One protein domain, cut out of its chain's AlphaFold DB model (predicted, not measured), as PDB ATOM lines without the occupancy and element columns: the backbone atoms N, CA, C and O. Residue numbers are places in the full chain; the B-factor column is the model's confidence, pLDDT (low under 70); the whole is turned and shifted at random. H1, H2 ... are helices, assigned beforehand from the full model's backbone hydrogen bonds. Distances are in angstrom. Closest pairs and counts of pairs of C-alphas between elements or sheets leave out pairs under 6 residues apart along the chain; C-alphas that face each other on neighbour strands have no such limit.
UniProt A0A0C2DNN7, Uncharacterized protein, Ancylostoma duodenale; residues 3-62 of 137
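Overview. This is residues 3 to 62 of the 137 residues of an uncharacterized protein of Ancylostoma duodenale (UniProt A0A0C2DNN7). A long loop, residues 20 to 48, runs out from one short helical corner, H1 and H2, and folds back to a second, H3 and H4, so that H2 and H4 come near each other again. H1, H2 and H4 sit loosely toward one end of the model, H3 lies nearer its middle, and the far part of the loop, around Asp 29, makes the other end. The printed part has 60 residues with four named helices in the order H1, H2, H3, H4 and no named strand; the class is all helix, though only 26 residues are in named elements. The whole is only just compact, close to loose, with a radius of gyration of the C-alphas of 12.3 A, and spans 30 by 25 by 20 A.

Arrangement. Start at H1, residues 3 to 13; it is close to but not clearly touching H2, residues 16 to 19, and the closest C-alphas, of Arg 10 and Arg 19, are 7.0 A apart. Next look at H4, residues 55 to 60: it is close to but not clearly touching H2, with the closest C-alphas, of Arg 16 and Asn 55, 7.1 A apart. H3, residues 49 to 53, is close to but not clearly touching H4, with the closest C-alphas, of Asp 51 and Tyr 57, 6.7 A apart. H1 is apart from H3 and H4, and H2 is apart from H3. In H1, H3 and H4 every O i to N i+4 pair is within hydrogen-bond range; H2 is too short for such a pair.

Along the chain. Find C-alpha 3 at (131.832, 92.677, 74.393); from there H1 runs 15.3 A to C-alpha 13. H2 covers 5.2 A and H3 6.5 A. H4 runs 8.6 A and ends at C-alpha 60, (122.564, 91.342, 88.021).

Size, cuts and confidence. The farthest C-alphas, of Asp 29 and Asn 60, are 34.4 A apart. The printed part has no cut. The link from H2 to H3 is long, with 29 residues, and those from H1 to H2 and H3 to H4 are tight. The mean pLDDT of the printed part is 92.1, and no printed residue is under 70.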
ATOM      1  N   ASP A   3     132.213  92.284  73.044       83.81
ATOM      2  CA  ASP A   3     131.832  92.677  74.393       83.81
ATOM      3  C   ASP A   3     132.564  91.888  75.504       83.81
ATOM      4  O   ASP A   3     133.111  92.487  76.428       83.81
ATOM      5  N   TYR A   4     132.680  90.563  75.376       88.19
ATOM      6  CA  TYR A   4     133.395  89.706  76.323       88.19
ATOM      7  C   TYR A   4     134.898  89.987  76.323       88.19
ATOM      8  O   TYR A   4     135.525  90.005  77.377       88.19
ATOM      9  N   ILE A   5     135.486  90.232  75.146       87.19
ATOM     10  CA  ILE A   5     136.913  90.572  75.026       87.19
ATOM     11  C   ILE A   5     137.190  91.899  75.738       87.19
ATOM     12  O   ILE A   5     138.183  92.024  76.458       87.19
ATOM     13  N   TRP A   6     136.295  92.874  75.568       86.56
ATOM     14  CA  TRP A   6     136.375  94.144  76.278       86.56
ATOM     15  C   TRP A   6     136.246  93.964  77.794       86.56
ATOM     16  O   TRP A   6     137.065  94.499  78.543       86.56
ATOM     17  N   GLU A   7     135.285  93.165  78.264       89.06
ATOM     18  CA  GLU A   7     135.129  92.907  79.697       89.06
ATOM     19  C   GLU A   7     136.338  92.176  80.293       89.06
ATOM     20  O   GLU A   7     136.805  92.559  81.366       89.06
ATOM     21  N   MET A   8     136.908  91.192  79.588       90.50
ATOM     22  CA  MET A   8     138.155  90.542  80.004       90.50
ATOM     23  C   MET A   8     139.274  91.568  80.195       90.50
ATOM     24  O   MET A   8     139.977  91.541  81.204       90.50
ATOM     25  N   TRP A   9     139.434  92.499  79.250       91.75
ATOM     26  CA  TRP A   9     140.416  93.570  79.384       91.75
ATOM     27  C   TRP A   9     140.129  94.448  80.607       91.75
ATOM     28  O   TRP A   9     141.049  94.689  81.393       91.75
ATOM     29  N   ARG A  10     138.872  94.872  80.827       90.81
ATOM     30  CA  ARG A  10     138.518  95.692  81.999       90.81
ATOM     31  C   ARG A  10     138.840  94.969  83.302       90.81
ATOM     32  O   ARG A  10     139.431  95.566  84.193       90.81
ATOM     33  N   GLN A  11     138.502  93.685  83.407       91.56
ATOM     34  CA  GLN A  11     138.771  92.877  84.601       91.56
ATOM     35  C   GLN A  11     140.271  92.687  84.863       91.56
ATOM     36  O   GLN A  11     140.684  92.647  86.018       91.56
ATOM     37  N   LEU A  12     141.088  92.605  83.808       95.44
ATOM     38  CA  LEU A  12     142.544  92.470  83.917       95.44
ATOM     39  C   LEU A  12     143.263  93.791  84.221       95.44
ATOM     40  O   LEU A  12     144.379  93.771  84.737       95.44
ATOM     41  N   ARG A  13     142.679  94.935  83.846       95.31
ATOM     42  CA  ARG A  13     143.357  96.244  83.880       95.31
ATOM     43  C   ARG A  13     142.800  97.221  84.905       95.31
ATOM     44  O   ARG A  13     143.500  98.168  85.250       95.31
ATOM     45  N   GLN A  14     141.569  97.023  85.365       95.06
ATOM     46  CA  GLN A  14     140.860  97.965  86.223       95.06
ATOM     47  C   GLN A  14     140.289  97.265  87.459       95.06
ATOM     48  O   GLN A  14     139.685  96.194  87.387       95.06
ATOM     49  N   THR A  15     140.406  97.915  88.615       96.25
ATOM     50  CA  THR A  15     139.656  97.519  89.812       96.25
ATOM     51  C   THR A  15     138.156  97.733  89.595       96.25
ATOM     52  O   THR A  15     137.734  98.481  88.711       96.25
ATOM     53  N   ARG A  16     137.309  97.119  90.435       94.31
ATOM     54  CA  ARG A  16     135.858  97.386  90.406       94.31
ATOM     55  C   ARG A  16     135.535  98.878  90.516       94.31
ATOM     56  O   ARG A  16     134.683  99.353  89.780       94.31
ATOM     57  N   GLN A  17     136.235  99.612  91.383       95.62
ATOM     58  CA  GLN A  17     136.023 101.052  91.541       95.62
ATOM     59  C   GLN A  17     136.435 101.832  90.288       95.62
ATOM     60  O   GLN A  17     135.692 102.696  89.834       95.62
ATOM     61  N   GLN A  18     137.593 101.512  89.703       95.19
ATOM     62  CA  GLN A  18     138.061 102.148  88.470       95.19
ATOM     63  C   GLN A  18     137.087 101.919  87.315       95.19
ATOM     64  O   GLN A  18     136.787 102.861  86.584       95.19
ATOM     65  N   ARG A  19     136.529 100.705  87.209       92.38
ATOM     66  CA  ARG A  19     135.502 100.375  86.218       92.38
ATOM     67  C   ARG A  19     134.262 101.252  86.315       92.38
ATOM     68  O   ARG A  19     133.614 101.365  85.302       92.38
ATOM     69  N   GLU A  20     133.941 101.874  87.451       93.12
ATOM     70  CA  GLU A  20     132.756 102.749  87.599       93.12
ATOM     71  C   GLU A  20     133.033 104.234  87.323       93.12
ATOM     72  O   GLU A  20     132.113 105.061  87.313       93.12
ATOM     73  N   GLN A  21     134.306 104.606  87.171       91.69
ATOM     74  CA  GLN A  21     134.741 106.006  87.214       91.69
ATOM     75  C   GLN A  21     135.605 106.411  86.017       91.69
ATOM     76  O   GLN A  21     135.575 107.567  85.608       91.69
ATOM     77  N   GLN A  22     136.368 105.480  85.445       91.19
ATOM     78  CA  GLN A  22     137.328 105.751  84.374       91.19
ATOM     79  C   GLN A  22     136.718 105.497  82.994       91.19
ATOM     80  O   GLN A  22     137.164 104.628  82.241       91.19
ATOM     81  N   TRP A  23     135.677 106.255  82.675       86.94
ATOM     82  CA  TRP A  23     135.042 106.215  81.363       86.94
ATOM     83  C   TRP A  23     135.809 107.073  80.352       86.94
ATOM     84  O   TRP A  23     136.398 108.086  80.745       86.94
ATOM     85  N   PRO A  24     135.787 106.722  79.054       85.81
ATOM     86  CA  PRO A  24     136.266 107.621  78.013       85.81
ATOM     87  C   PRO A  24     135.533 108.971  78.095       85.81
ATOM     88  O   PRO A  24     134.316 108.986  78.311       85.81
ATOM     89  N   PRO A  25     136.234 110.106  77.934       90.06
ATOM     90  CA  PRO A  25     135.574 111.401  77.891       90.06
ATOM     91  C   PRO A  25     134.744 111.538  76.607       90.06
ATOM     92  O   PRO A  25     134.964 110.842  75.615       90.06
ATOM     93  N   SER A  26     133.781 112.456  76.622       93.50
ATOM     94  CA  SER A  26     132.983 112.770  75.439       93.50
ATOM     95  C   SER A  26     133.824 113.503  74.393       93.50
ATOM     96  O   SER A  26     134.413 114.541  74.693       93.50
ATOM     97  N   TYR A  27     133.823 112.999  73.158       93.94
ATOM     98  CA  TYR A  27     134.493 113.615  72.009       93.94
ATOM     99  C   TYR A  27     133.456 114.045  70.957       93.94
ATOM    100  O   TYR A  27     133.168 113.269  70.043       93.94
ATOM    101  N   PRO A  28     132.866 115.252  71.074       93.50
ATOM    102  CA  PRO A  28     131.812 115.718  70.166       93.50
ATOM    103  C   PRO A  28     132.265 115.896  68.717       93.50
ATOM    104  O   PRO A  28     131.439 115.790  67.816       93.50
ATOM    105  N   ASP A  29     133.563 116.077  68.482       95.19
ATOM    106  CA  ASP A  29     134.123 116.158  67.130       95.19
ATOM    107  C   ASP A  29     134.229 114.782  66.447       95.19
ATOM    108  O   ASP A  29     134.403 114.702  65.232       95.19
ATOM    109  N   CYS A  30     134.136 113.685  67.211       93.88
ATOM    110  CA  CYS A  30     134.275 112.317  66.704       93.88
ATOM    111  C   CYS A  30     132.951 111.548  66.684       93.88
ATOM    112  O   CYS A  30     132.736 110.725  65.796       93.88
ATOM    113  N   TYR A  31     132.079 111.787  67.668       93.62
ATOM    114  CA  TYR A  31     130.850 111.019  67.861       93.62
ATOM    115  C   TYR A  31     129.678 111.922  68.252       93.62
ATOM    116  O   TYR A  31     129.870 112.890  68.993       93.62
ATOM    117  N   PRO A  32     128.444 111.586  67.830       93.69
ATOM    118  CA  PRO A  32     127.280 112.347  68.242       93.69
ATOM    119  C   PRO A  32     127.016 112.192  69.751       93.69
ATOM    120  O   PRO A  32     127.322 111.139  70.322       93.69
ATOM    121  N   PRO A  33     126.383 113.191  70.402       93.25
ATOM    122  CA  PRO A  33     126.133 113.174  71.846       93.25
ATOM    123  C   PRO A  33     125.338 111.976  72.354       93.25
ATOM    124  O   PRO A  33     125.438 111.618  73.524       93.25
ATOM    125  N   THR A  34     124.582 111.326  71.471       93.00
ATOM    126  CA  THR A  34     123.860 110.091  71.765       93.00
ATOM    127  C   THR A  34     124.775 108.946  72.177       93.00
ATOM    128  O   THR A  34     124.287 108.063  72.855       93.00
ATOM    129  N   HIS A  35     126.072 108.947  71.839       91.00
ATOM    130  CA  HIS A  35     127.033 107.911  72.257       91.00
ATOM    131  C   HIS A  35     127.725 108.199  73.594       91.00
ATOM    132  O   HIS A  35     128.548 107.405  74.046       91.00
ATOM    133  N   PHE A  36     127.445 109.334  74.236       93.62
ATOM    134  CA  PHE A  36     128.152 109.715  75.455       93.62
ATOM    135  C   PHE A  36     127.669 108.929  76.672       93.62
ATOM    136  O   PHE A  36     126.559 108.406  76.702       93.62
ATOM    137  N   ILE A  37     128.511 108.876  77.704       92.50
ATOM    138  CA  ILE A  37     128.292 108.054  78.901       92.50
ATOM    139  C   ILE A  37     126.988 108.383  79.648       92.50
ATOM    140  O   ILE A  37     126.347 107.493  80.196       92.50
ATOM    141  N   ASN A  38     126.569 109.651  79.635       92.88
ATOM    142  CA  ASN A  38     125.350 110.116  80.301       92.88
ATOM    143  C   ASN A  38     124.148 110.213  79.346       92.88
ATOM    144  O   ASN A  38     123.106 110.730  79.739       92.88
ATOM    145  N   ALA A  39     124.290 109.780  78.090       94.69
ATOM    146  CA  ALA A  39     123.174 109.767  77.157       94.69
ATOM    147  C   ALA A  39     122.151 108.691  77.571       94.69
ATOM    148  O   ALA A  39     122.558 107.620  78.043       94.69
ATOM    149  N   PRO A  40     120.843 108.962  77.414       96.00
ATOM    150  CA  PRO A  40     119.803 107.985  77.698       96.00
ATOM    151  C   PRO A  40     119.851 106.833  76.690       96.00
ATOM    152  O   PRO A  40     120.073 107.034  75.495       96.00
ATOM    153  N   LEU A  41     119.591 105.623  77.177       93.00
ATOM    154  CA  LEU A  41     119.283 104.472  76.339       93.00
ATOM    155  C   LEU A  41     117.816 104.582  75.926       93.00
ATOM    156  O   LEU A  41     116.935 104.350  76.746       93.00
ATOM    157  N   LYS A  42     117.559 104.956  74.670       89.00
ATOM    158  CA  LYS A  42     116.232 105.354  74.170       89.00
ATOM    159  C   LYS A  42     115.117 104.345  74.482       89.00
ATOM    160  O   LYS A  42     114.001 104.738  74.802       89.00
ATOM    161  N   GLU A  43     115.408 103.050  74.409       90.50
ATOM    162  CA  GLU A  43     114.448 101.975  74.681       90.50
ATOM    163  C   GLU A  43     114.413 101.535  76.158       90.50
ATOM    164  O   GLU A  43     113.590 100.699  76.528       90.50
ATOM    165  N   LEU A  44     115.302 102.069  77.001       90.69
ATOM    166  CA  LEU A  44     115.504 101.668  78.398       90.69
ATOM    167  C   LEU A  44     115.501 102.862  79.367       90.69
ATOM    168  O   LEU A  44     116.046 102.767  80.468       90.69
ATOM    169  N   GLU A  45     114.899 103.988  78.983       91.81
ATOM    170  CA  GLU A  45     114.780 105.151  79.862       91.81
ATOM    171  C   GLU A  45     114.131 104.764  81.210       91.81
ATOM    172  O   GLU A  45     113.171 103.987  81.240       91.81
ATOM    173  N   PRO A  46     114.642 105.273  82.350       93.25
ATOM    174  CA  PRO A  46     115.608 106.370  82.492       93.25
ATOM    175  C   PRO A  46     117.089 105.936  82.525       93.25
ATOM    176  O   PRO A  46     117.934 106.719  82.957       93.25
ATOM    177  N   LEU A  47     117.425 104.703  82.129       94.56
ATOM    178  CA  LEU A  47     118.808 104.223  82.157       94.56
ATOM    179  C   LEU A  47     119.680 104.944  81.124       94.56
ATOM    180  O   LEU A  47     119.247 105.286  80.022       94.56
ATOM    181  N   THR A  48     120.945 105.130  81.480       95.25
ATOM    182  CA  THR A  48     121.972 105.746  80.639       95.25
ATOM    183  C   THR A  48     123.001 104.718  80.180       95.25
ATOM    184  O   THR A  48     123.073 103.604  80.706       95.25
ATOM    185  N   HIS A  49     123.866 105.096  79.236       92.44
ATOM    186  CA  HIS A  49     125.008 104.258  78.862       92.44
ATOM    187  C   HIS A  49     125.872 103.858  80.057       92.44
ATOM    188  O   HIS A  49     126.314 102.714  80.116       92.44
ATOM    189  N   LYS A  50     126.054 104.758  81.032       93.38
ATOM    190  CA  LYS A  50     126.759 104.480  82.286       93.38
ATOM    191  C   LYS A  50     126.175 103.283  83.024       93.38
ATOM    192  O   LYS A  50     126.926 102.433  83.498       93.38
ATOM    193  N   ASP A  51     124.850 103.203  83.102       92.94
ATOM    194  CA  ASP A  51     124.169 102.124  83.810       92.94
ATOM    195  C   ASP A  51     124.424 100.780  83.124       92.94
ATOM    196  O   ASP A  51     124.770  99.815  83.804       92.94
ATOM    197  N   ALA A  52     124.369 100.736  81.789       89.88
ATOM    198  CA  ALA A  52     124.585  99.526  80.988       89.88
ATOM    199  C   ALA A  52     126.042  99.030  80.932       89.88
ATOM    200  O   ALA A  52     126.297  97.936  80.433       89.88
ATOM    201  N   ILE A  53     127.007  99.797  81.439       88.50
ATOM    202  CA  ILE A  53     128.410  99.358  81.535       88.50
ATOM    203  C   ILE A  53     128.928  99.300  82.980       88.50
ATOM    204  O   ILE A  53     130.095  98.956  83.207       88.50
ATOM    205  N   SER A  54     128.067  99.596  83.954       92.31
ATOM    206  CA  SER A  54     128.360  99.463  85.383       92.31
ATOM    207  C   SER A  54     128.619  98.002  85.772       92.31
ATOM    208  O   SER A  54     128.125  97.068  85.139       92.31
ATOM    209  N   ASN A  55     129.341  97.783  86.870       93.50
ATOM    210  CA  ASN A  55     129.450  96.459  87.482       93.50
ATOM    211  C   ASN A  55     128.071  95.945  87.908       93.50
ATOM    212  O   ASN A  55     127.818  94.751  87.837       93.50
ATOM    213  N   LYS A  56     127.153  96.830  88.329       93.81
ATOM    214  CA  LYS A  56     125.803  96.418  88.735       93.81
ATOM    215  C   LYS A  56     125.050  95.754  87.581       93.81
ATOM    216  O   LYS A  56     124.307  94.804  87.820       93.81
ATOM    217  N   TYR A  57     125.249  96.223  86.351       91.56
ATOM    218  CA  TYR A  57     124.645  95.613  85.170       91.56
ATOM    219  C   TYR A  57     125.163  94.193  84.925       91.56
ATOM    220  O   TYR A  57     124.363  93.266  84.805       91.56
ATOM    221  N   THR A  58     126.482  93.996  84.943       91.31
ATOM    222  CA  THR A  58     127.084  92.667  84.740       91.31
ATOM    223  C   THR A  58     126.904  91.728  85.938       91.31
ATOM    224  O   THR A  58     126.934  90.516  85.772       91.31
ATOM    225  N   ASP A  59     126.665  92.262  87.138       93.44
ATOM    226  CA  ASP A  59     126.392  91.466  88.340       93.44
ATOM    227  C   ASP A  59     124.958  90.921  88.392       93.44
ATOM    228  O   ASP A  59     124.723  89.899  89.030       93.44
ATOM    229  N   ASN A  60     123.989  91.616  87.782       93.69
ATOM    230  CA  ASN A  60     122.564  91.342  88.021       93.69
ATOM    231  C   ASN A  60     121.735  91.093  86.756       93.69
ATOM    232  O   ASN A  60     120.671  90.489  86.859       93.69
ATOM    233  N   MET A  61     122.158  91.590  85.591       91.19
ATOM    234  CA  MET A  61     121.290  91.668  84.406       91.19
ATOM    235  C   MET A  61     121.892  91.043  83.150       91.19
ATOM    236  O   MET A  61     121.137  90.633  82.270       91.19
ATOM    237  N   TYR A  62     123.221  90.991  83.032       88.81
ATOM    238  CA  TYR A  62     123.874  90.573  81.797       88.81
ATOM    239  C   TYR A  62     125.077  89.668  82.039       88.81
ATOM    240  O   TYR A  62     126.011  90.035  82.749       88.81
TER     241      TYR A  62